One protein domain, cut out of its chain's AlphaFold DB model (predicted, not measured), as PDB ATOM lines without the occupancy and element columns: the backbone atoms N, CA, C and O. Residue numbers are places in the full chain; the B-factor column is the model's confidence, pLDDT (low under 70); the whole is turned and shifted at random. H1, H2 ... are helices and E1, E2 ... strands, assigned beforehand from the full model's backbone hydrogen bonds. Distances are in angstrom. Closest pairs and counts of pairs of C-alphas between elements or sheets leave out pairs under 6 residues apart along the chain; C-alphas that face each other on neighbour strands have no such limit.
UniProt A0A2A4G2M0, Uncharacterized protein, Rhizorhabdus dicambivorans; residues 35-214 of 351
ATOM      1  N   ALA A  35     251.443 134.344 -35.978       67.12
ATOM      2  CA  ALA A  35     252.433 133.756 -35.086       67.12
ATOM      3  C   ALA A  35     253.865 134.118 -35.512       67.12
ATOM      4  O   ALA A  35     254.204 134.035 -36.690       67.12
ATOM      5  N   GLY A  36     254.690 134.517 -34.540       70.94
ATOM      6  CA  GLY A  36     256.083 134.910 -34.770       70.94
ATOM      7  C   GLY A  36     256.296 136.353 -35.237       70.94
ATOM      8  O   GLY A  36     257.445 136.734 -35.422       70.94
ATOM      9  N   SER A  37     255.242 137.162 -35.405       78.12
ATOM     10  CA  SER A  37     255.403 138.609 -35.601       78.12
ATOM     11  C   SER A  37     255.814 139.302 -34.298       78.12
ATOM     12  O   SER A  37     255.454 138.832 -33.218       78.12
ATOM     13  N   ASP A  38     256.429 140.475 -34.381       82.00
ATOM     14  CA  ASP A  38     256.776 141.271 -33.203       82.00
ATOM     15  C   ASP A  38     255.556 141.854 -32.462       82.00
ATOM     16  O   ASP A  38     254.445 141.993 -33.000       82.00
ATOM     17  N   GLY A  39     255.784 142.228 -31.199       86.38
ATOM     18  CA  GLY A  39     254.836 142.980 -30.369       86.38
ATOM     19  C   GLY A  39     253.787 142.142 -29.635       86.38
ATOM     20  O   GLY A  39     252.889 142.714 -29.019       86.38
ATOM     21  N   TRP A  40     253.886 140.812 -29.682       93.81
ATOM     22  CA  TRP A  40     253.094 139.935 -28.820       93.81
ATOM     23  C   TRP A  40     253.736 139.814 -27.442       93.81
ATOM     24  O   TRP A  40     254.952 139.668 -27.318       93.81
ATOM     25  N   ILE A  41     252.907 139.810 -26.405       95.38
ATOM     26  CA  ILE A  41     253.296 139.304 -25.094       95.38
ATOM     27  C   ILE A  41     252.738 137.893 -24.921       95.38
ATOM     28  O   ILE A  41     251.576 137.620 -25.222       95.38
ATOM     29  N   GLU A  42     253.577 136.985 -24.444       95.00
ATOM     30  CA  GLU A  42     253.232 135.572 -24.316       95.00
ATOM     31  C   GLU A  42     252.900 135.239 -22.858       95.00
ATOM     32  O   GLU A  42     253.572 135.667 -21.916       95.00
ATOM     33  N   THR A  43     251.873 134.424 -22.678       93.19
ATOM     34  CA  THR A  43     251.524 133.742 -21.433       93.19
ATOM     35  C   THR A  43     251.346 132.251 -21.750       93.19
ATOM     36  O   THR A  43     251.257 131.885 -22.923       93.19
ATOM     37  N   PRO A  44     251.305 131.344 -20.759       92.44
ATOM     38  CA  PRO A  44     251.055 129.934 -21.048       92.44
ATOM     39  C   PRO A  44     249.741 129.751 -21.824       92.44
ATOM     40  O   PRO A  44     248.674 130.027 -21.292       92.44
ATOM     41  N   GLY A  45     249.827 129.304 -23.078       93.50
ATOM     42  CA  GLY A  45     248.684 129.026 -23.954       93.50
ATOM     43  C   GLY A  45     248.038 130.232 -24.650       93.50
ATOM     44  O   GLY A  45     247.280 130.033 -25.599       93.50
ATOM     45  N   LEU A  46     248.329 131.467 -24.223       96.75
ATOM     46  CA  LEU A  46     247.754 132.689 -24.800       96.75
ATOM     47  C   LEU A  46     248.836 133.708 -25.150       96.75
ATOM     48  O   LEU A  46     249.739 133.946 -24.351       96.75
ATOM     49  N   ALA A  47     248.665 134.403 -26.267       97.19
ATOM     50  CA  ALA A  47     249.435 135.585 -26.621       97.19
ATOM     51  C   ALA A  47     248.505 136.789 -26.789       97.19
ATOM     52  O   ALA A  47     247.373 136.638 -27.258       97.19
ATOM     53  N   PHE A  48     248.992 137.984 -26.452       97.25
ATOM     54  CA  PHE A  48     248.241 139.231 -26.586       97.25
ATOM     55  C   PHE A  48     249.015 140.285 -27.365       97.25
ATOM     56  O   PHE A  48     250.220 140.446 -27.178       97.25
ATOM     57  N   LYS A  49     248.302 141.043 -28.193       95.69
ATOM     58  CA  LYS A  49     248.811 142.230 -28.883       95.69
ATOM     59  C   LYS A  49     247.729 143.296 -28.857       95.69
ATOM     60  O   LYS A  49     246.556 142.977 -29.018       95.69
ATOM     61  N   VAL A  50     248.103 144.550 -28.643       95.19
ATOM     62  CA  VAL A  50     247.155 145.669 -28.708       95.19
ATOM     63  C   VAL A  50     247.414 146.502 -29.946       95.19
ATOM     64  O   VAL A  50     248.550 146.613 -30.410       95.19
ATOM     65  N   LEU A  51     246.348 147.099 -30.454       94.62
ATOM     66  CA  LEU A  51     246.398 148.174 -31.419       94.62
ATOM     67  C   LEU A  51     245.606 149.357 -30.867       94.62
ATOM     68  O   LEU A  51     244.383 149.292 -30.728       94.62
ATOM     69  N   CYS A  52     246.328 150.429 -30.560       93.62
ATOM     70  CA  CYS A  52     245.768 151.734 -30.237       93.62
ATOM     71  C   CYS A  52     245.651 152.550 -31.529       93.62
ATOM     72  O   CYS A  52     246.607 152.613 -32.301       93.62
ATOM     73  N   PHE A  53     244.491 153.157 -31.758       92.88
ATOM     74  CA  PHE A  53     244.216 154.027 -32.903       92.88
ATOM     75  C   PHE A  53     243.197 155.100 -32.492       92.88
ATOM     76  O   PHE A  53     242.519 154.958 -31.471       92.88
ATOM     77  N   GLY A  54     243.121 156.191 -33.247       93.88
ATOM     78  CA  GLY A  54     242.459 157.426 -32.838       93.88
ATOM     79  C   GLY A  54     243.380 158.314 -31.998       93.88
ATOM     80  O   GLY A  54     244.602 158.312 -32.155       93.88
ATOM     81  N   GLU A  55     242.807 159.094 -31.078       93.62
ATOM     82  CA  GLU A  55     243.592 159.996 -30.233       93.62
ATOM     83  C   GLU A  55     244.557 159.212 -29.318       93.62
ATOM     84  O   GLU A  55     244.152 158.471 -28.417       93.62
ATOM     85  N   SER A  56     245.862 159.381 -29.552       92.62
ATOM     86  CA  SER A  56     246.911 158.724 -28.767       92.62
ATOM     87  C   SER A  56     246.817 159.099 -27.286       92.62
ATOM     88  O   SER A  56     246.504 160.235 -26.930       92.62
ATOM     89  N   HIS A  57     247.080 158.124 -26.413       93.06
ATOM     90  CA  HIS A  57     246.992 158.249 -24.955       93.06
ATOM     91  C   HIS A  57     245.617 158.682 -24.408       93.06
ATOM     92  O   HIS A  57     245.489 158.953 -23.212       93.06
ATOM     93  N   SER A  58     244.572 158.704 -25.237       96.06
ATOM     94  CA  SER A  58     243.217 159.021 -24.798       96.06
ATOM     95  C   SER A  58     242.520 157.780 -24.251       96.06
ATOM     96  O   SER A  58     242.475 156.725 -24.886       96.06
ATOM     97  N   LYS A  59     241.925 157.909 -23.063       97.00
ATOM     98  CA  LYS A  59     241.085 156.862 -22.456       97.00
ATOM     99  C   LYS A  59     239.764 156.643 -23.211       97.00
ATOM    100  O   LYS A  59     239.079 155.644 -22.970       97.00
ATOM    101  N   ASP A  60     239.385 157.611 -24.044       96.81
ATOM    102  CA  ASP A  60     238.123 157.637 -24.780       96.81
ATOM    103  C   ASP A  60     238.304 157.150 -26.226       96.81
ATOM    104  O   ASP A  60     237.333 156.716 -26.836       96.81
ATOM    105  N   ALA A  61     239.542 157.119 -26.738       96.38
ATOM    106  CA  ALA A  61     239.864 156.495 -28.020       96.38
ATOM    107  C   ALA A  61     239.596 154.978 -27.993       96.38
ATOM    108  O   ALA A  61     239.697 154.359 -26.928       96.38
ATOM    109  N   PRO A  62     239.288 154.345 -29.133       97.44
ATOM    110  CA  PRO A  62     239.134 152.900 -29.202       97.44
ATOM    111  C   PRO A  62     240.456 152.151 -29.000       97.44
ATOM    112  O   PRO A  62     241.557 152.697 -29.098       97.44
ATOM    113  N   ILE A  63     240.338 150.857 -28.717       97.75
ATOM    114  CA  ILE A  63     241.475 149.938 -28.655       97.75
ATOM    115  C   ILE A  63     241.046 148.557 -29.140       97.75
ATOM    116  O   ILE A  63     239.992 148.053 -28.751       97.75
ATOM    117  N   ALA A  64     241.878 147.929 -29.967       97.94
ATOM    118  CA  ALA A  64     241.721 146.533 -30.343       97.94
ATOM    119  C   ALA A  64     242.732 145.673 -29.578       97.94
ATOM    120  O   ALA A  64     243.938 145.910 -29.636       97.94
ATOM    121  N   LEU A  65     242.243 144.661 -28.867       97.81
ATOM    122  CA  LEU A  65     243.053 143.610 -28.268       97.81
ATOM    123  C   LEU A  65     242.956 142.356 -29.134       97.81
ATOM    124  O   LEU A  65     241.887 141.765 -29.272       97.81
ATOM    125  N   PHE A  66     244.083 141.918 -29.667       97.56
ATOM    126  CA  PHE A  66     244.216 140.640 -30.345       97.56
ATOM    127  C   PHE A  66     244.647 139.578 -29.348       97.56
ATOM    128  O   PHE A  66     245.584 139.779 -28.571       97.56
ATOM    129  N   VAL A  67     243.970 138.438 -29.398       97.88
ATOM    130  CA  VAL A  67     244.272 137.271 -28.579       97.88
ATOM    131  C   VAL A  67     244.538 136.098 -29.504       97.88
ATOM    132  O   VAL A  67     243.725 135.780 -30.374       97.88
ATOM    133  N   ARG A  68     245.678 135.444 -29.302       96.94
ATOM    134  CA  ARG A  68     245.999 134.160 -29.922       96.94
ATOM    135  C   ARG A  68     245.969 133.099 -28.839       96.94
ATOM    136  O   ARG A  68     246.618 133.264 -27.813       96.94
ATOM    137  N   ALA A  69     245.238 132.025 -29.072       96.12
ATOM    138  CA  ALA A  69     245.122 130.907 -28.154       96.12
ATOM    139  C   ALA A  69     245.455 129.606 -28.877       96.12
ATOM    140  O   ALA A  69     244.962 129.366 -29.983       96.12
ATOM    141  N   ASP A  70     246.283 128.767 -28.261       93.81
ATOM    142  CA  ASP A  70     246.567 127.442 -28.804       93.81
ATOM    143  C   ASP A  70     245.452 126.426 -28.491       93.81
ATOM    144  O   ASP A  70     244.536 126.672 -27.704       93.81
ATOM    145  N   GLU A  71     245.524 125.259 -29.130       89.19
ATOM    146  CA  GLU A  71     244.548 124.172 -28.971       89.19
ATOM    147  C   GLU A  71     244.477 123.599 -27.543       89.19
ATOM    148  O   GLU A  71     243.474 122.988 -27.171       89.19
ATOM    149  N   SER A  72     245.517 123.791 -26.722       90.06
ATOM    150  CA  SER A  72     245.584 123.251 -25.361       90.06
ATOM    151  C   SER A  72     244.765 124.066 -24.356       90.06
ATOM    152  O   SER A  72     244.446 123.574 -23.268       90.06
ATOM    153  N   VAL A  73     244.394 125.297 -24.725       92.81
ATOM    154  CA  VAL A  73     243.620 126.209 -23.880       92.81
ATOM    155  C   VAL A  73     242.215 125.674 -23.599       92.81
ATOM    156  O   VAL A  73     241.765 125.710 -22.451       92.81
ATOM    157  N   GLY A  74     241.514 125.166 -24.617       90.25
ATOM    158  CA  GLY A  74     240.136 124.683 -24.485       90.25
ATOM    159  C   GLY A  74     239.213 125.702 -23.799       90.25
ATOM    160  O   GLY A  74     239.115 126.846 -24.232       90.25
ATOM    161  N   ASP A  75     238.541 125.300 -22.713       90.19
ATOM    162  CA  ASP A  75     237.615 126.151 -21.938       90.19
ATOM    163  C   ASP A  75     238.254 126.844 -20.716       90.19
ATOM    164  O   ASP A  75     237.547 127.331 -19.826       90.19
ATOM    165  N   ARG A  76     239.593 126.838 -20.634       92.38
ATOM    166  CA  ARG A  76     240.326 127.329 -19.462       92.38
ATOM    167  C   ARG A  76     240.469 128.845 -19.430       92.38
ATOM    168  O   ARG A  76     240.964 129.354 -18.433       92.38
ATOM    169  N   ILE A  77     240.072 129.572 -20.470       92.62
ATOM    170  CA  ILE A  77     240.086 131.039 -20.442       92.62
ATOM    171  C   ILE A  77     239.152 131.528 -19.326       92.62
ATOM    172  O   ILE A  77     238.090 130.946 -19.089       92.62
ATOM    173  N   ALA A  78     239.567 132.582 -18.617       89.56
ATOM    174  CA  ALA A  78     238.727 133.282 -17.653       89.56
ATOM    175  C   ALA A  78     237.321 133.542 -18.225       89.56
ATOM    176  O   ALA A  78     237.162 133.886 -19.398       89.56
ATOM    177  N   GLY A  79     236.301 133.323 -17.398       89.06
ATOM    178  CA  GLY A  79     234.925 133.196 -17.860       89.06
ATOM    179  C   GLY A  79     234.241 134.522 -18.187       89.06
ATOM    180  O   GLY A  79     234.867 135.532 -18.518       89.06
ATOM    181  N   ARG A  80     232.907 134.501 -18.070       94.50
ATOM    182  CA  ARG A  80     232.052 135.646 -18.390       94.50
ATOM    183  C   ARG A  80     232.424 136.878 -17.575       94.50
ATOM    184  O   ARG A  80     232.694 136.795 -16.373       94.50
ATOM    185  N   ARG A  81     232.365 138.020 -18.243       97.25
ATOM    186  CA  ARG A  81     232.745 139.336 -17.741       97.25
ATOM    187  C   ARG A  81     231.867 140.414 -18.361       97.25
ATOM    188  O   ARG A  81     231.212 140.183 -19.373       97.25
ATOM    189  N   THR A  82     231.853 141.581 -17.742       98.31
ATOM    190  CA  THR A  82     231.259 142.798 -18.296       98.31
ATOM    191  C   THR A  82     232.349 143.828 -18.539       98.31
ATOM    192  O   THR A  82     233.344 143.869 -17.812       98.31
ATOM    193  N   HIS A  83     232.116 144.704 -19.508       98.38
ATOM    194  CA  HIS A  83     232.924 145.890 -19.767       98.38
ATOM    195  C   HIS A  83     232.023 147.124 -19.738       98.38
ATOM    196  O   HIS A  83     230.843 147.037 -20.065       98.38
ATOM    197  N   GLU A  84     232.556 148.283 -19.353       97.50
ATOM    198  CA  GLU A  84     231.778 149.536 -19.297       97.50
ATOM    199  C   GLU A  84     231.524 150.158 -20.682       97.50
ATOM    200  O   GLU A  84     230.870 151.192 -20.797       97.50
ATOM    201  N   THR A  85     232.038 149.536 -21.742       97.94
ATOM    202  CA  THR A  85     231.881 149.969 -23.131       97.94
ATOM    203  C   THR A  85     231.337 148.835 -23.990       97.94
ATOM    204  O   THR A  85     231.347 147.674 -23.580       97.94
ATOM    205  N   THR A  86     230.875 149.178 -25.189       98.31
ATOM    206  CA  THR A  86     230.492 148.183 -26.195       98.31
ATOM    207  C   THR A  86     231.736 147.432 -26.662       98.31
ATOM    208  O   THR A  86     232.776 148.051 -26.902       98.31
ATOM    209  N   VAL A  87     231.638 146.110 -26.799       98.62
ATOM    210  CA  VAL A  87     232.739 145.260 -27.268       98.62
ATOM    211  C   VAL A  87     232.323 144.553 -28.549       98.62
ATOM    212  O   VAL A  87     231.322 143.843 -28.569       98.62
ATOM    213  N   PHE A  88     233.107 144.715 -29.608       98.56
ATOM    214  CA  PHE A  88     232.989 143.938 -30.837       98.56
ATOM    215  C   PHE A  88     234.060 142.843 -30.835       98.56
ATOM    216  O   PHE A  88     235.253 143.141 -30.842       98.56
ATOM    217  N   THR A  89     233.658 141.576 -30.817       98.56
ATOM    218  CA  THR A  89     234.571 140.428 -30.842       98.56
ATOM    219  C   THR A  89     234.438 139.689 -32.163       98.56
ATOM    220  O   THR A  89     233.334 139.296 -32.519       98.56
ATOM    221  N   THR A  90     235.533 139.441 -32.882       98.06
ATOM    222  CA  THR A  90     235.501 138.661 -34.134       98.06
ATOM    223  C   THR A  90     236.623 137.641 -34.212       98.06
ATOM    224  O   THR A  90     237.730 137.873 -33.722       98.06
ATOM    225  N   VAL A  91     236.339 136.508 -34.850       97.44
ATOM    226  CA  VAL A  91     237.332 135.470 -35.132       97.44
ATOM    227  C   VAL A  91     238.077 135.823 -36.418       97.44
ATOM    228  O   VAL A  91     237.463 136.109 -37.444       97.44
ATOM    229  N   ILE A  92     239.405 135.770 -36.372       96.44
ATOM    230  CA  ILE A  92     240.293 136.042 -37.511       96.44
ATOM    231  C   ILE A  92     240.811 134.727 -38.097       96.44
ATOM    232  O   ILE A  92     240.787 134.531 -39.306       96.44
ATOM    233  N   GLU A  93     241.250 133.804 -37.240       94.88
ATOM    234  CA  GLU A  93     241.762 132.489 -37.632       94.88
ATOM    235  C   GLU A  93     241.289 131.409 -36.653       94.88
ATOM    236  O   GLU A  93     241.035 131.681 -35.478       94.88
ATOM    237  N   GLY A  94     241.213 130.167 -37.135       93.44
ATOM    238  CA  GLY A  94     240.783 129.026 -36.332       93.44
ATOM    239  C   GLY A  94     239.287 129.057 -36.025       93.44
ATOM    240  O   GLY A  94     238.472 129.428 -36.868       93.44
ATOM    241  N   SER A  95     238.919 128.610 -34.830       92.12
ATOM    242  CA  SER A  95     237.521 128.548 -34.393       92.12
ATOM    243  C   SER A  95     237.439 128.604 -32.879       92.12
ATOM    244  O   SER A  95     238.312 128.062 -32.199       92.12
ATOM    245  N   LEU A  96     236.366 129.174 -32.350       93.50
ATOM    246  CA  LEU A  96     236.086 129.172 -30.918       93.50
ATOM    247  C   LEU A  96     234.572 129.224 -30.677       93.50
ATOM    248  O   LEU A  96     233.817 129.598 -31.571       93.50
ATOM    249  N   GLU A  97     234.117 128.825 -29.496       91.62
ATOM    250  CA  GLU A  97     232.758 129.085 -29.013       91.62
ATOM    251  C   GLU A  97     232.762 130.421 -28.254       91.62
ATOM    252  O   GLU A  97     233.546 130.554 -27.316       91.62
ATOM    253  N   LEU A  98     231.919 131.384 -28.650       91.62
ATOM    254  CA  LEU A  98     231.605 132.610 -27.894       91.62
ATOM    255  C   LEU A  98     230.188 132.505 -27.353       91.62
ATOM    256  O   LEU A  98     229.251 132.336 -28.134       91.62
ATOM    257  N   ASP A  99     230.038 132.562 -26.029       91.62
ATOM    258  CA  ASP A  99     228.743 132.611 -25.336       91.62
ATOM    259  C   ASP A  99     227.731 131.592 -25.898       91.62
ATOM    260  O   ASP A  99     226.558 131.860 -26.146       91.62
ATOM    261  N   GLY A 100     228.218 130.363 -26.099       86.00
ATOM    262  CA  GLY A 100     227.420 129.223 -26.542       86.00
ATOM    263  C   GLY A 100     227.310 129.027 -28.057       86.00
ATOM    264  O   GLY A 100     226.742 128.012 -28.469       86.00
ATOM    265  N   ARG A 101     227.859 129.927 -28.883       87.12
ATOM    266  CA  ARG A 101     227.864 129.837 -30.354       87.12
ATOM    267  C   ARG A 101     229.263 129.535 -30.885       87.12
ATOM    268  O   ARG A 101     230.191 130.281 -30.606       87.12
ATOM    269  N   TRP A 102     229.417 128.489 -31.703       89.81
ATOM    270  CA  TRP A 102     230.665 128.311 -32.454       89.81
ATOM    271  C   TRP A 102     230.780 129.352 -33.558       89.81
ATOM    272  O   TRP A 102     229.858 129.518 -34.359       89.81
ATOM    273  N   CYS A 103     231.936 129.999 -33.590       92.19
ATOM    274  CA  CYS A 103     232.295 131.065 -34.500       92.19
ATOM    275  C   CYS A 103     233.465 130.626 -35.391       92.19
ATOM    276  O   CYS A 103     234.448 130.039 -34.919       92.19
ATOM    277  N   LYS A 104     233.351 130.932 -36.684       93.44
ATOM    278  CA  LYS A 104     234.400 130.781 -37.710       93.44
ATOM    279  C   LYS A 104     234.977 132.157 -38.091       93.44
ATOM    280  O   LYS A 104     234.388 133.169 -37.713       93.44
ATOM    281  N   PRO A 105     236.078 132.237 -38.866       95.88
ATOM    282  CA  PRO A 105     236.641 133.517 -39.289       95.88
ATOM    283  C   PRO A 105     235.601 134.431 -39.941       95.88
ATOM    284  O   PRO A 105     234.920 134.002 -40.873       95.88
ATOM    285  N   GLY A 106     235.484 135.669 -39.463       96.50
ATOM    286  CA  GLY A 106     234.511 136.666 -39.924       96.50
ATOM    287  C   GLY A 106     233.172 136.652 -39.196       96.50
ATOM    288  O   GLY A 106     232.417 137.612 -39.338       96.50
ATOM    289  N   ASP A 107     232.889 135.630 -38.388       96.75
ATOM    290  CA  ASP A 107     231.798 135.707 -37.420       96.75
ATOM    291  C   ASP A 107     232.167 136.719 -36.329       96.75
ATOM    292  O   ASP A 107     233.340 136.848 -35.944       96.75
ATOM    293  N   PHE A 108     231.168 137.432 -35.817       97.38
ATOM    294  CA  PHE A 108     231.361 138.393 -34.743       97.38
ATOM    295  C   PHE A 108     230.216 138.407 -33.728       97.38
ATOM    296  O   PHE A 108     229.068 138.075 -34.029       97.38
ATOM    297  N   GLU A 109     230.567 138.822 -32.516       97.19
ATOM    298  CA  GLU A 109     229.686 139.170 -31.409       97.19
ATOM    299  C   GLU A 109     229.810 140.674 -31.142       97.19
ATOM    300  O   GLU A 109     230.916 141.208 -31.076       97.19
ATOM    301  N   LEU A 110     228.687 141.353 -30.943       97.62
ATOM    302  CA  LEU A 110     228.624 142.701 -30.401       97.62
ATOM    303  C   LEU A 110     227.953 142.629 -29.027       97.62
ATOM    304  O   LEU A 110     226.787 142.246 -28.924       97.62
ATOM    305  N   ALA A 111     228.689 142.989 -27.981       97.56
ATOM    306  CA  ALA A 111     228.209 143.030 -26.608       97.56
ATOM    307  C   ALA A 111     227.982 144.482 -26.177       97.56
ATOM    308  O   ALA A 111     228.899 145.303 -26.245       97.56
ATOM    309  N   ALA A 112     226.771 144.800 -25.721       97.25
ATOM    310  CA  ALA A 112     226.445 146.109 -25.166       97.25
ATOM    311  C   ALA A 112     227.276 146.413 -23.910       97.25
ATOM    312  O   ALA A 112     227.680 145.510 -23.173       97.25
ATOM    313  N   ALA A 113     227.473 147.700 -23.619       97.06
ATOM    314  CA  ALA A 113     228.083 148.123 -22.362       97.06
ATOM    315  C   ALA A 113     227.336 147.514 -21.159       97.06
ATOM    316  O   ALA A 113     226.112 147.595 -21.052       97.06
ATOM    317  N   GLY A 114     228.078 146.875 -20.256       97.44
ATOM    318  CA  GLY A 114     227.549 146.184 -19.081       97.44
ATOM    319  C   GLY A 114     226.924 144.810 -19.353       97.44
ATOM    320  O   GLY A 114     226.600 144.110 -18.392       97.44
ATOM    321  N   ALA A 115     226.774 144.383 -20.612       97.12
ATOM    322  CA  ALA A 115     226.255 143.057 -20.930       97.12
ATOM    323  C   ALA A 115     227.290 141.975 -20.565       97.12
ATOM    324  O   ALA A 115     228.457 142.083 -20.951       97.12
ATOM    325  N   PRO A 116     226.909 140.922 -19.818       96.94
ATOM    326  CA  PRO A 116     227.826 139.827 -19.535       96.94
ATOM    327  C   PRO A 116     228.111 138.995 -20.789       96.94
ATOM    328  O   PRO A 116     227.188 138.432 -21.377       96.94
ATOM    329  N   HIS A 117     229.385 138.850 -21.139       96.38
ATOM    330  CA  HIS A 117     229.851 138.137 -22.331       96.38
ATOM    331  C   HIS A 117     231.252 137.539 -22.106       96.38
ATOM    332  O   HIS A 117     231.792 137.596 -20.996       96.38
ATOM    333  N   GLY A 118     231.859 136.971 -23.143       93.44
ATOM    334  CA  GLY A 118     233.227 136.467 -23.126       93.44
ATOM    335  C   GLY A 118     233.349 135.061 -22.550       93.44
ATOM    336  O   GLY A 118     234.403 134.724 -22.001       93.44
ATOM    337  N   ASP A 119     232.296 134.246 -22.649       91.88
ATOM    338  CA  ASP A 119     232.406 132.812 -22.393       91.88
ATOM    339  C   ASP A 119     233.086 132.109 -23.574       91.88
ATOM    340  O   ASP A 119     232.426 131.778 -24.558       91.88
ATOM    341  N   VAL A 120     234.405 131.911 -23.486       92.81
ATOM    342  CA  VAL A 120     235.219 131.422 -24.607       92.81
ATOM    343  C   VAL A 120     235.615 129.957 -24.435       92.81
ATOM    344  O   VAL A 120     236.165 129.567 -23.403       92.81
ATOM    345  N   VAL A 121     235.422 129.161 -25.488       92.25
ATOM    346  CA  VAL A 121     236.033 127.829 -25.631       92.25
ATOM    347  C   VAL A 121     236.843 127.776 -26.918       92.25
ATOM    348  O   VAL A 121     236.292 127.906 -28.005       92.25
ATOM    349  N   ILE A 122     238.148 127.554 -26.814       93.81
ATOM    350  CA  ILE A 122     239.036 127.479 -27.973       93.81
ATOM    351  C   ILE A 122     238.842 126.149 -28.702       93.81
ATOM    352  O   ILE A 122     238.781 125.081 -28.088       93.81
ATOM    353  N   GLY A 123     238.708 126.230 -30.025       90.69
ATOM    354  CA  GLY A 123     238.533 125.072 -30.887       90.69
ATOM    355  C   GLY A 123     239.800 124.225 -31.041       90.69
ATOM    356  O   GLY A 123     240.890 124.608 -30.613       90.69
ATOM    357  N   PRO A 124     239.681 123.069 -31.711       88.38
ATOM    358  CA  PRO A 124     240.736 122.056 -31.790       88.38
ATOM    359  C   PRO A 124     241.950 122.453 -32.644       88.38
ATOM    360  O   PRO A 124     242.852 121.640 -32.798       88.38
ATOM    361  N   TYR A 125     241.953 123.648 -33.236       89.06
ATOM    362  CA  TYR A 125     243.052 124.181 -34.048       89.06
ATOM    363  C   TYR A 125     243.623 125.483 -33.469       89.06
ATOM    364  O   TYR A 125     244.344 126.201 -34.158       89.06
ATOM    365  N   GLY A 126     243.266 125.816 -32.224       93.75
ATOM    366  CA  GLY A 126     243.492 127.147 -31.679       93.75
ATOM    367  C   GLY A 126     242.576 128.196 -32.316       93.75
ATOM    368  O   GLY A 126     241.685 127.887 -33.119       93.75
ATOM    369  N   ALA A 127     242.795 129.452 -31.939       95.81
ATOM    370  CA  ALA A 127     242.128 130.592 -32.549       95.81
ATOM    371  C   ALA A 127     242.951 131.877 -32.418       95.81
ATOM    372  O   ALA A 127     243.630 132.094 -31.414       95.81
ATOM    373  N   THR A 128     242.800 132.759 -33.402       97.19
ATOM    374  CA  THR A 128     243.183 134.170 -33.304       97.19
ATOM    375  C   THR A 128     241.911 134.995 -33.420       97.19
ATOM    376  O   THR A 128     241.154 134.828 -34.377       97.19
ATOM    377  N   TYR A 129     241.655 135.873 -32.458       97.69
ATOM    378  CA  TYR A 129     240.461 136.714 -32.438       97.69
ATOM    379  C   TYR A 129     240.784 138.124 -31.942       97.69
ATOM    380  O   TYR A 129     241.790 138.349 -31.268       97.69
ATOM    381  N   MET A 130     239.936 139.083 -32.301       98.12
ATOM    382  CA  MET A 130     240.032 140.478 -31.872       98.12
ATOM    383  C   MET A 130     238.879 140.805 -30.934       98.12
ATOM    384  O   MET A 130     237.751 140.412 -31.206       98.12
ATOM    385  N   MET A 131     239.162 141.571 -29.885       98.62
ATOM    386  CA  MET A 131     238.189 142.310 -29.086       98.62
ATOM    387  C   MET A 131     238.429 143.809 -29.306       98.62
ATOM    388  O   MET A 131     239.447 144.343 -28.873       98.62
ATOM    389  N   LEU A 132     237.514 144.485 -29.995       98.62
ATOM    390  CA  LEU A 132     237.499 145.933 -30.162       98.62
ATOM    391  C   LEU A 132     236.618 146.552 -29.079       98.62
ATOM    392  O   LEU A 132     235.427 146.258 -28.993       98.62
ATOM    393  N   PHE A 133     237.204 147.427 -28.276       98.56
ATOM    394  CA  PHE A 133     236.508 148.165 -27.232       98.56
ATOM    395  C   PHE A 133     236.142 149.549 -27.750       98.56
ATOM    396  O   PHE A 133     237.010 150.271 -28.244       98.56
ATOM    397  N   GLY A 134     234.877 149.941 -27.567       97.44
ATOM    398  CA  GLY A 134     234.381 151.259 -27.969       97.44
ATOM    399  C   GLY A 134     235.161 152.422 -27.346       97.44
ATOM    400  O   GLY A 134     235.227 153.501 -27.918       97.44
ATOM    401  N   ARG A 135     235.765 152.193 -26.170       97.44
ATOM    402  CA  ARG A 135     236.662 153.125 -25.471       97.44
ATOM    403  C   ARG A 135     237.763 152.350 -24.763       97.44
ATOM    404  O   ARG A 135     237.494 151.298 -24.179       97.44
ATOM    405  N   ARG A 136     238.969 152.905 -24.725       97.31
ATOM    406  CA  ARG A 136     240.151 152.312 -24.088       97.31
ATOM    407  C   ARG A 136     239.955 152.063 -22.597       97.31
ATOM    408  O   ARG A 136     240.319 151.003 -22.099       97.31
ATOM    409  N   SER A 137     239.302 152.988 -21.902       97.56
ATOM    410  CA  SER A 137     238.926 152.846 -20.488       97.56
ATOM    411  C   SER A 137     238.070 151.608 -20.207       97.56
ATOM    412  O   SER A 137     238.178 151.017 -19.135       97.56
ATOM    413  N   GLY A 138     237.283 151.159 -21.188       97.12
ATOM    414  CA  GLY A 138     236.453 149.965 -21.080       97.12
ATOM    415  C   GLY A 138     237.219 148.642 -21.153       97.12
ATOM    416  O   GLY A 138     236.602 147.591 -21.003       97.12
ATOM    417  N   LEU A 139     238.544 148.661 -21.345       97.81
ATOM    418  CA  LEU A 139     239.386 147.460 -21.340       97.81
ATOM    419  C   LEU A 139     239.312 146.705 -20.001       97.81
ATOM    420  O   LEU A 139     239.461 145.487 -19.985       97.81
ATOM    421  N   ILE A 140     239.063 147.402 -18.885       98.38
ATOM    422  CA  ILE A 140     239.017 146.806 -17.542       98.38
ATOM    423  C   ILE A 140     237.753 145.934 -17.405       98.38
ATOM    424  O   ILE A 140     236.641 146.465 -17.414       98.38
ATOM    425  N   PRO A 141     237.888 144.606 -17.247       98.38
ATOM    426  CA  PRO A 141     236.757 143.711 -17.081       98.38
ATOM    427  C   PRO A 141     236.265 143.694 -15.628       98.38
ATOM    428  O   PRO A 141     237.045 143.827 -14.679       98.38
ATOM    429  N   SER A 142     234.976 143.416 -15.456       98.50
ATOM    430  CA  SER A 142     234.419 142.893 -14.204       98.50
ATOM    431  C   SER A 142     233.963 141.453 -14.424       98.50
ATOM    432  O   SER A 142     233.000 141.199 -15.147       98.50
ATOM    433  N   TYR A 143     234.675 140.493 -13.841       97.94
ATOM    434  CA  TYR A 143     234.376 139.070 -13.953       97.94
ATOM    435  C   TYR A 143     233.192 138.678 -13.069       97.94
ATOM    436  O   TYR A 143     233.094 139.073 -11.908       97.94
ATOM    437  N   LEU A 144     232.306 137.843 -13.614       95.75
ATOM    438  CA  LEU A 144     231.155 137.314 -12.878       95.75
ATOM    439  C   LEU A 144     231.576 136.253 -11.856       95.75
ATOM    440  O   LEU A 144     230.932 136.103 -10.818       95.75
ATOM    441  N   ASP A 145     232.637 135.500 -12.155       94.75
ATOM    442  CA  ASP A 145     233.210 134.534 -11.226       94.75
ATOM    443  C   ASP A 145     234.170 135.238 -10.243       94.75
ATOM    444  O   ASP A 145     235.158 135.842 -10.674       94.75
ATOM    445  N   PRO A 146     233.946 135.149  -8.916       96.25
ATOM    446  CA  PRO A 146     234.819 135.796  -7.938       96.25
ATOM    447  C   PRO A 146     236.252 135.248  -7.913       96.25
ATOM    448  O   PRO A 146     237.156 135.923  -7.423       96.25
ATOM    449  N   GLY A 147     236.470 134.009  -8.359       95.69
ATOM    450  CA  GLY A 147     237.799 133.424  -8.501       95.69
ATOM    451  C   GLY A 147     238.572 134.095  -9.628       95.69
ATOM    452  O   GLY A 147     239.682 134.569  -9.391       95.69
ATOM    453  N   ASP A 148     237.952 134.217 -10.801       96.06
ATOM    454  CA  ASP A 148     238.533 134.941 -11.933       96.06
ATOM    455  C   ASP A 148     238.801 136.408 -11.592       96.06
ATOM    456  O   ASP A 148     239.893 136.902 -11.872       96.06
ATOM    457  N   GLN A 149     237.858 137.081 -10.922       98.06
ATOM    458  CA  GLN A 149     238.045 138.471 -10.500       98.06
ATOM    459  C   GLN A 149     239.276 138.625  -9.601       98.06
ATOM    460  O   GLN A 149     240.105 139.500  -9.835       98.06
ATOM    461  N   ARG A 150     239.440 137.742  -8.605       98.00
ATOM    462  CA  ARG A 150     240.605 137.777  -7.706       98.00
ATOM    463  C   ARG A 150     241.921 137.552  -8.443       98.00
ATOM    464  O   ARG A 150     242.903 138.212  -8.116       98.00
ATOM    465  N   VAL A 151     241.964 136.622  -9.400       97.12
ATOM    466  CA  VAL A 151     243.180 136.366 -10.190       97.12
ATOM    467  C   VAL A 151     243.517 137.583 -11.046       97.12
ATOM    468  O   VAL A 151     244.663 138.033 -11.022       97.12
ATOM    469  N   PHE A 152     242.526 138.160 -11.728       97.88
ATOM    470  CA  PHE A 152     242.702 139.384 -12.505       97.88
ATOM    471  C   PHE A 152     243.235 140.530 -11.638       97.88
ATOM    472  O   PHE A 152     244.266 141.120 -11.967       97.88
ATOM    473  N   ASP A 153     242.593 140.795 -10.497       98.38
ATOM    474  CA  ASP A 153     242.986 141.857  -9.566       98.38
ATOM    475  C   ASP A 153     244.424 141.690  -9.068       98.38
ATOM    476  O   ASP A 153     245.163 142.666  -8.957       98.38
ATOM    477  N   ALA A 154     244.830 140.449  -8.791       98.12
ATOM    478  CA  ALA A 154     246.149 140.146  -8.259       98.12
ATOM    479  C   ALA A 154     247.265 140.172  -9.315       98.12
ATOM    480  O   ALA A 154     248.417 140.413  -8.956       98.12
ATOM    481  N   THR A 155     246.962 139.881 -10.586       97.12
ATOM    482  CA  THR A 155     248.004 139.569 -11.586       97.12
ATOM    483  C   THR A 155     247.978 140.437 -12.840       97.12
ATOM    484  O   THR A 155     249.043 140.708 -13.393       97.12
ATOM    485  N   LEU A 156     246.808 140.905 -13.279       97.69
ATOM    486  CA  LEU A 156     246.640 141.574 -14.576       97.69
ATOM    487  C   LEU A 156     246.150 143.023 -14.457       97.69
ATOM    488  O   LEU A 156     246.454 143.840 -15.326       97.69
ATOM    489  N   ARG A 157     245.442 143.372 -13.373       98.19
ATOM    490  CA  ARG A 157     244.792 144.681 -13.203       98.19
ATOM    491  C   ARG A 157     245.733 145.865 -13.405       98.19
ATOM    492  O   ARG A 157     245.415 146.749 -14.187       98.19
ATOM    493  N   GLY A 158     246.888 145.880 -12.738       98.38
ATOM    494  CA  GLY A 158     247.807 147.026 -12.782       98.38
ATOM    495  C   GLY A 158     248.261 147.391 -14.205       98.38
ATOM    496  O   GLY A 158     248.083 148.536 -14.619       98.38
ATOM    497  N   PRO A 159     248.839 146.453 -14.980       98.12
ATOM    498  CA  PRO A 159     249.146 146.680 -16.392       98.12
ATOM    499  C   PRO A 159     247.931 147.089 -17.237       98.12
ATOM    500  O   PRO A 159     248.038 148.032 -18.019       98.12
ATOM    501  N   VAL A 160     246.776 146.437 -17.049       98.44
ATOM    502  CA  VAL A 160     245.544 146.753 -17.796       98.44
ATOM    503  C   VAL A 160     245.056 148.173 -17.506       98.44
ATOM    504  O   VAL A 160     244.694 148.879 -18.436       98.44
ATOM    505  N   GLU A 161     245.106 148.637 -16.257       98.56
ATOM    506  CA  GLU A 161     244.712 149.999 -15.870       98.56
ATOM    507  C   GLU A 161     245.622 151.075 -16.482       98.56
ATOM    508  O   GLU A 161     245.139 152.144 -16.867       98.56
ATOM    509  N   ARG A 162     246.926 150.804 -16.639       98.38
ATOM    510  CA  ARG A 162     247.831 151.736 -17.336       98.38
ATOM    511  C   ARG A 162     247.469 151.882 -18.809       98.38
ATOM    512  O   ARG A 162     247.407 153.006 -19.299       98.38
ATOM    513  N   VAL A 163     247.178 150.773 -19.491       97.81
ATOM    514  CA  VAL A 163     246.724 150.822 -20.889       97.81
ATOM    515  C   VAL A 163     245.354 151.488 -20.981       97.81
ATOM    516  O   VAL A 163     245.185 152.438 -21.737       97.81
ATOM    517  N   ALA A 164     244.396 151.078 -20.147       98.00
ATOM    518  CA  ALA A 164     243.032 151.609 -20.130       98.00
ATOM    519  C   ALA A 164     242.975 153.133 -19.914       98.00
ATOM    520  O   ALA A 164     242.138 153.820 -20.498       98.00
ATOM    521  N   SER A 165     243.878 153.672 -19.090       97.88
ATOM    522  CA  SER A 165     243.982 155.111 -18.810       97.88
ATOM    523  C   SER A 165     244.796 155.902 -19.839       97.88
ATOM    524  O   SER A 165     244.865 157.124 -19.726       97.88
ATOM    525  N   GLY A 166     245.418 155.231 -20.813       96.50
ATOM    526  CA  GLY A 166     246.290 155.853 -21.809       96.50
ATOM    527  C   GLY A 166     247.711 156.150 -21.324       96.50
ATOM    528  O   GLY A 166     248.500 156.716 -22.075       96.50
ATOM    529  N   GLN A 167     248.085 155.742 -20.108       97.12
ATOM    530  CA  GLN A 167     249.457 155.884 -19.595       97.12
ATOM    531  C   GLN A 167     250.466 154.988 -20.324       97.12
ATOM    532  O   GLN A 167     251.667 155.246 -20.280       97.12
ATOM    533  N   ASP A 168     249.980 153.921 -20.952       95.31
ATOM    534  CA  ASP A 168     250.761 152.922 -21.669       95.31
ATOM    535  C   ASP A 168     249.999 152.528 -22.946       95.31
ATOM    536  O   ASP A 168     248.769 152.532 -22.970       95.31
ATOM    537  N   GLU A 169     250.716 152.207 -24.014       94.00
ATOM    538  CA  GLU A 169     250.137 151.694 -25.267       94.00
ATOM    539  C   GLU A 169     250.825 150.395 -25.717       94.00
ATOM    540  O   GLU A 169     250.664 149.944 -26.848       94.00
ATOM    541  N   SER A 170     251.619 149.785 -24.833       92.94
ATOM    542  CA  SER A 170     252.212 148.473 -25.064       92.94
ATOM    543  C   SER A 170     251.189 147.343 -24.920       92.94
ATOM    544  O   SER A 170     250.119 147.494 -24.325       92.94
ATOM    545  N   ALA A 171     251.522 146.182 -25.490       94.69
ATOM    546  CA  ALA A 171     250.695 144.987 -25.391       94.69
ATOM    547  C   ALA A 171     250.476 144.563 -23.929       94.69
ATOM    548  O   ALA A 171     251.392 144.601 -23.106       94.69
ATOM    549  N   VAL A 172     249.252 144.128 -23.617       96.94
ATOM    550  CA  VAL A 172     248.833 143.778 -22.256       96.94
ATOM    551  C   VAL A 172     248.012 142.496 -22.229       96.94
ATOM    552  O   VAL A 172     247.222 142.225 -23.132       96.94
ATOM    553  N   ALA A 173     248.210 141.697 -21.180       97.56
ATOM    554  CA  ALA A 173     247.489 140.452 -20.989       97.56
ATOM    555  C   ALA A 173     246.191 140.785 -20.264       97.56
ATOM    556  O   ALA A 173     246.217 141.329 -19.160       97.56
ATOM    557  N   LEU A 174     245.063 140.476 -20.898       97.12
ATOM    558  CA  LEU A 174     243.741 140.758 -20.338       97.12
ATOM    559  C   LEU A 174     243.109 139.531 -19.674       97.12
ATOM    560  O   LEU A 174     242.333 139.656 -18.726       97.12
ATOM    561  N   LEU A 175     243.428 138.344 -20.192       96.62
ATOM    562  CA  LEU A 175     242.792 137.088 -19.823       96.62
ATOM    563  C   LEU A 175     243.820 136.173 -19.160       96.62
ATOM    564  O   LEU A 175     244.939 136.033 -19.650       96.62
ATOM    565  N   HIS A 176     243.433 135.526 -18.065       94.75
ATOM    566  CA  HIS A 176     244.214 134.449 -17.456       94.75
ATOM    567  C   HIS A 176     243.615 133.087 -17.801       94.75
ATOM    568  O   HIS A 176     242.438 132.968 -18.150       94.75
ATOM    569  N   LEU A 177     244.429 132.041 -17.657       95.25
ATOM    570  CA  LEU A 177     243.942 130.668 -17.666       95.25
ATOM    571  C   LEU A 177     243.571 130.217 -16.251       95.25
ATOM    572  O   LEU A 177     244.315 130.423 -15.293       95.25
ATOM    573  N   ARG A 178     242.436 129.536 -16.135       92.69
ATOM    574  CA  ARG A 178     242.020 128.775 -14.959       92.69
ATOM    575  C   ARG A 178     242.879 127.522 -14.824       92.69
ATOM    576  O   ARG A 178     243.316 126.926 -15.812       92.69
ATOM    577  N   GLU A 179     243.092 127.068 -13.594       88.81
ATOM    578  CA  GLU A 179     243.802 125.807 -13.335       88.81
ATOM    579  C   GLU A 179     243.034 124.597 -13.876       88.81
ATOM    580  O   GLU A 179     243.627 123.695 -14.460       88.81
ATOM    581  N   ASN A 180     241.708 124.614 -13.726       86.25
ATOM    582  CA  ASN A 180     240.825 123.515 -14.091       86.25
ATOM    583  C   ASN A 180     239.899 123.906 -15.242       86.25
ATOM    584  O   ASN A 180     239.504 125.067 -15.367       86.25
ATOM    585  N   PHE A 181     239.505 122.904 -16.030       82.62
ATOM    586  CA  PHE A 181     238.441 123.052 -17.016       82.62
ATOM    587  C   PHE A 181     237.123 123.424 -16.338       82.62
ATOM    588  O   PHE A 181     236.829 122.993 -15.216       82.62
ATOM    589  N   THR A 182     236.304 124.197 -17.039       76.88
ATOM    590  CA  THR A 182     234.995 124.593 -16.530       76.88
ATOM    591  C   THR A 182     234.047 123.387 -16.557       76.88
ATOM    592  O   THR A 182     233.796 122.822 -17.629       76.88
ATOM    593  N   PRO A 183     233.461 122.967 -15.417       65.56
ATOM    594  CA  PRO A 183     232.548 121.829 -15.401       65.56
ATOM    595  C   PRO A 183     231.416 122.003 -16.424       65.56
ATOM    596  O   PRO A 183     230.718 123.013 -16.415       65.56
ATOM    597  N   ARG A 184     231.208 120.981 -17.271       55.75
ATOM    598  CA  ARG A 184     230.186 120.901 -18.343       55.75
ATOM    599  C   ARG A 184     230.458 121.690 -19.636       55.75
ATOM    600  O   ARG A 184     229.652 121.554 -20.554       55.75
ATOM    601  N   ARG A 185     231.569 122.424 -19.772       62.25
ATOM    602  CA  ARG A 185     231.979 123.028 -21.063       62.25
ATOM    603  C   ARG A 185     232.884 122.100 -21.887       62.25
ATOM    604  O   ARG A 185     232.666 121.942 -23.086       62.25
ATOM    605  N   GLY A 186     233.771 121.350 -21.231       46.56
ATOM    606  CA  GLY A 186     234.723 120.427 -21.870       46.56
ATOM    607  C   GLY A 186     234.170 119.241 -22.687       46.56
ATOM    608  O   GLY A 186     234.951 118.547 -23.329       46.56
ATOM    609  N   ILE A 187     232.852 118.986 -22.727       50.47
ATOM    610  CA  ILE A 187     232.279 117.894 -23.552       50.47
ATOM    611  C   ILE A 187     232.196 118.287 -25.043       50.47
ATOM    612  O   ILE A 187     232.141 117.412 -25.904       50.47
ATOM    613  N   LYS A 188     232.236 119.584 -25.381       52.31
ATOM    614  CA  LYS A 188     231.985 120.056 -26.755       52.31
ATOM    615  C   LYS A 188     233.195 119.995 -27.706       52.31
ATOM    616  O   LYS A 188     233.006 120.051 -28.914       52.31
ATOM    617  N   VAL A 189     234.424 119.847 -27.199       53.38
ATOM    618  CA  VAL A 189     235.665 120.183 -27.946       53.38
ATOM    619  C   VAL A 189     236.282 119.017 -28.745       53.38
ATOM    620  O   VAL A 189     237.237 119.207 -29.488       53.38
ATOM    621  N   THR A 190     235.757 117.792 -28.667       49.22
ATOM    622  CA  THR A 190     236.459 116.629 -29.262       49.22
ATOM    623  C   THR A 190     236.000 116.221 -30.661       49.22
ATOM    624  O   THR A 190     236.683 115.423 -31.305       49.22
ATOM    625  N   ASN A 191     234.887 116.754 -31.180       55.03
ATOM    626  CA  ASN A 191     234.393 116.354 -32.496       55.03
ATOM    627  C   ASN A 191     234.683 117.410 -33.569       55.03
ATOM    628  O   ASN A 191     233.894 118.328 -33.779       55.03
ATOM    629  N   LYS A 192     235.784 117.221 -34.306       60.81
ATOM    630  CA  LYS A 192     236.166 118.045 -35.469       60.81
ATOM    631  C   LYS A 192     235.018 118.231 -36.477       60.81
ATOM    632  O   LYS A 192     234.867 119.308 -37.033       60.81
ATOM    633  N   GLN A 193     234.139 117.232 -36.623       57.72
ATOM    634  CA  GLN A 193     232.999 117.297 -37.547       57.72
ATOM    635  C   GLN A 193     231.940 118.340 -37.154       57.72
ATOM    636  O   GLN A 193     231.185 118.779 -38.015       57.72
ATOM    637  N   TRP A 194     231.841 118.722 -35.875       55.62
ATOM    638  CA  TRP A 194     230.878 119.739 -35.429       55.62
ATOM    639  C   TRP A 194     231.326 121.153 -35.792       55.62
ATOM    640  O   TRP A 194     230.494 121.964 -36.193       55.62
ATOM    641  N   VAL A 195     232.634 121.411 -35.711       58.34
ATOM    642  CA  VAL A 195     233.245 122.675 -36.140       58.34
ATOM    643  C   VAL A 195     233.061 122.858 -37.651       58.34
ATOM    644  O   VAL A 195     232.600 123.906 -38.094       58.34
ATOM    645  N   ASP A 196     233.304 121.803 -38.433       56.00
ATOM    646  CA  ASP A 196     233.216 121.853 -39.901       56.00
ATOM    647  C   ASP A 196     231.772 121.953 -40.431       56.00
ATOM    648  O   ASP A 196     231.537 122.449 -41.533       56.00
ATOM    649  N   ALA A 197     230.778 121.482 -39.670       53.19
ATOM    650  CA  ALA A 197     229.393 121.428 -40.135       53.19
ATOM    651  C   ALA A 197     228.644 122.768 -40.044       53.19
ATOM    652  O   ALA A 197     227.535 122.854 -40.571       53.19
ATOM    653  N   GLY A 198     229.174 123.780 -39.341       52.16
ATOM    654  CA  GLY A 198     228.506 125.079 -39.149       52.16
ATOM    655  C   GLY A 198     227.131 125.001 -38.462       52.16
ATOM    656  O   GLY A 198     226.392 125.981 -38.425       52.16
ATOM    657  N   LYS A 199     226.756 123.833 -37.925       48.22
ATOM    658  CA  LYS A 199     225.467 123.573 -37.274       48.22
ATOM    659  C   LYS A 199     225.617 123.731 -35.769       48.22
ATOM    660  O   LYS A 199     225.549 122.750 -35.031       48.22
ATOM    661  N   SER A 200     225.813 124.962 -35.314       52.78
ATOM    662  CA  SER A 200     225.548 125.256 -33.907       52.78
ATOM    663  C   SER A 200     224.036 125.341 -33.701       52.78
ATOM    664  O   SER A 200     223.351 125.931 -34.540       52.78
ATOM    665  N   PRO A 201     223.480 124.768 -32.617       55.25
ATOM    666  CA  PRO A 201     222.153 125.179 -32.181       55.25
ATOM    667  C   PRO A 201     222.139 126.708 -32.013       55.25
ATOM    668  O   PRO A 201     223.188 127.281 -31.697       55.25
ATOM    669  N   PRO A 202     220.996 127.379 -32.247       58.81
ATOM    670  CA  PRO A 202     220.907 128.812 -32.009       58.81
ATOM    671  C   PRO A 202     221.364 129.088 -30.573       58.81
ATOM    672  O   PRO A 202     220.971 128.337 -29.667       58.81
ATOM    673  N   PRO A 203     222.233 130.092 -30.359       63.44
ATOM    674  CA  PRO A 203     222.658 130.426 -29.014       63.44
ATOM    675  C   PRO A 203     221.425 130.753 -28.164       63.44
ATOM    676  O   PRO A 203     220.399 131.187 -28.702       63.44
ATOM    677  N   PRO A 204     221.497 130.546 -26.842       67.00
ATOM    678  CA  PRO A 204     220.505 131.119 -25.950       67.00
ATOM    679  C   PRO A 204     220.380 132.617 -26.247       67.00
ATOM    680  O   PRO A 204     221.382 133.280 -26.517       67.00
ATOM    681  N   GLU A 205     219.166 133.166 -26.193       76.06
ATOM    682  CA  GLU A 205     219.017 134.619 -26.225       76.06
ATOM    683  C   GLU A 205     219.755 135.199 -25.016       76.06
ATOM    684  O   GLU A 205     219.398 134.954 -23.859       76.06
ATOM    685  N   HIS A 206     220.825 135.934 -25.296       83.44
ATOM    686  CA  HIS A 206     221.612 136.633 -24.301       83.44
ATOM    687  C   HIS A 206     221.273 138.121 -24.404       83.44
ATOM    688  O   HIS A 206     221.658 138.762 -25.382       83.44
ATOM    689  N   PRO A 207     220.534 138.688 -23.430       89.19
ATOM    690  CA  PRO A 207     220.212 140.107 -23.442       89.19
ATOM    691  C   PRO A 207     221.483 140.955 -23.568       89.19
ATOM    692  O   PRO A 207     222.422 140.779 -22.792       89.19
ATOM    693  N   GLY A 208     221.499 141.857 -24.549       93.06
ATOM    694  CA  GLY A 208     222.637 142.735 -24.826       93.06
ATOM    695  C   GLY A 208     223.742 142.129 -25.695       93.06
ATOM    696  O   GLY A 208     224.734 142.818 -25.911       93.06
ATOM    697  N   LEU A 209     223.590 140.896 -26.203       94.75
ATOM    698  CA  LEU A 209     224.498 140.313 -27.198       94.75
ATOM    699  C   LEU A 209     223.821 140.226 -28.567       94.75
ATOM    700  O   LEU A 209     222.666 139.812 -28.681       94.75
ATOM    701  N   PHE A 210     224.568 140.563 -29.609       94.31
ATOM    702  CA  PHE A 210     224.181 140.393 -31.002       94.31
ATOM    703  C   PHE A 210     225.256 139.580 -31.726       94.31
ATOM    704  O   PHE A 210     226.439 139.862 -31.581       94.31
ATOM    705  N   PHE A 211     224.859 138.589 -32.523       94.25
ATOM    706  CA  PHE A 211     225.794 137.768 -33.290       94.25
ATOM    707  C   PHE A 211     225.476 137.815 -34.774       94.25
ATOM    708  O   PHE A 211     224.334 137.583 -35.167       94.25
ATOM    709  N   SER A 212     226.504 137.977 -35.597       95.38
ATOM    710  CA  SER A 212     226.379 137.969 -37.052       95.38
ATOM    711  C   SER A 212     227.711 137.554 -37.687       95.38
ATOM    712  O   SER A 212     228.576 136.981 -37.018       95.38
ATOM    713  N   ALA A 213     227.850 137.757 -38.988       95.62
ATOM    714  CA  ALA A 213     229.059 137.493 -39.742       95.62
ATOM    715  C   ALA A 213     229.284 138.600 -40.771       95.62
ATOM    716  O   ALA A 213     228.344 139.248 -41.224       95.62
ATOM    717  N   VAL A 214     230.540 138.798 -41.163       95.25
ATOM    718  CA  VAL A 214     230.940 139.775 -42.188       95.25
ATOM    719  C   VAL A 214     230.238 139.564 -43.536       95.25
ATOM    720  O   VAL A 214     230.195 140.480 -44.343       95.25
TER     721      VAL A 214
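What this domain is: This is residues 35 to 214 of the 351 residues of an uncharacterized protein of Rhizorhabdus dicambivorans (UniProt A0A2A4G2M0). A twisted antiparallel sheet of eight strands makes a wall whose longest strands, E4 and E7, fold back sharply at one end, with E5 beside the folded end of E4. H1 packs on the sheet close to Ile 63 of E3 and Phe 133 of E7, H3 packs on H1, and H2 lies off the sheet, near H3; H4 sits at the folded end, by the bends of E4 and E7. The 180 printed residues hold E1 to E7, then H1 to H4, then E8, a mixed class with under half of the residues in named elements. The sheet is branched at E4. The whole is compact, with a radius of gyration of the C-alphas of 15.4 A and spans of 45 by 34 by 30 A.

Where its parts are: E1, residues 41 to 43, begins at C-alpha 41 (253.296, 139.304, -25.094). E2, residues 46 to 52, spans 19.9 A, and E3, residues 63 to 69, 19.4 A. E4, residues 87 to 98, spans 12.7 A and bends by 148 degrees at residue 95. E5 is residues 101 to 103 and E6 residues 107 to 111. E7, residues 120 to 133, spans 17.0 A and bends by 147 degrees at residue 124. H1 is residues 136 to 139; H2, residues 146 to 155, spans 14.2 A; H3 is residues 157 to 164 and H4 residues 192 to 196. E8, residues 209 to 213, ends at C-alpha 213 (229.059, 137.493, -39.742).

How they stand to each other: E1, E2 and E3 form a meander, each strand the antiparallel neighbour of the one before; N 43 and O 46 are 2.8 A apart, N 47 and O 68 2.8 A. E3 pairs with E7, with N 65 and O 131 at 2.8 A. On E7's other side is E4, with N 97 and O 121 at 2.8 A. Beyond E4, on one side of it, are E5, N 98 to O 101 at 2.8 A, and E6, N 89 to O 109 at 2.8 A. E8 is an edge strand beside E6, N 110 to O 210 at 2.8 A. H1 is on the sheet at a height of 6.7 A and touches H3, the closest C-alphas being those of Ser 137 and Ala 164, 4.3 A. H2 and H3 are near each other and meet only through their link. H4 is on the sheet at a height of 9.0 A, only just over E4, with 3 of its 5 C-alphas. Every O i to N i+4 pair is within hydrogen-bond range in H2, H3 and H4; H1 is too short for one.

The domain as a whole: The C-alphas farthest apart, those of Gln 167 and Gln 193, are 45.6 A apart. The printed part has no cut. The links E3 to E4, H3 to H4 and H4 to E8 are long. The mean pLDDT of the printed part is 89.7; residue 35 and residues 183 to 204 are under 70.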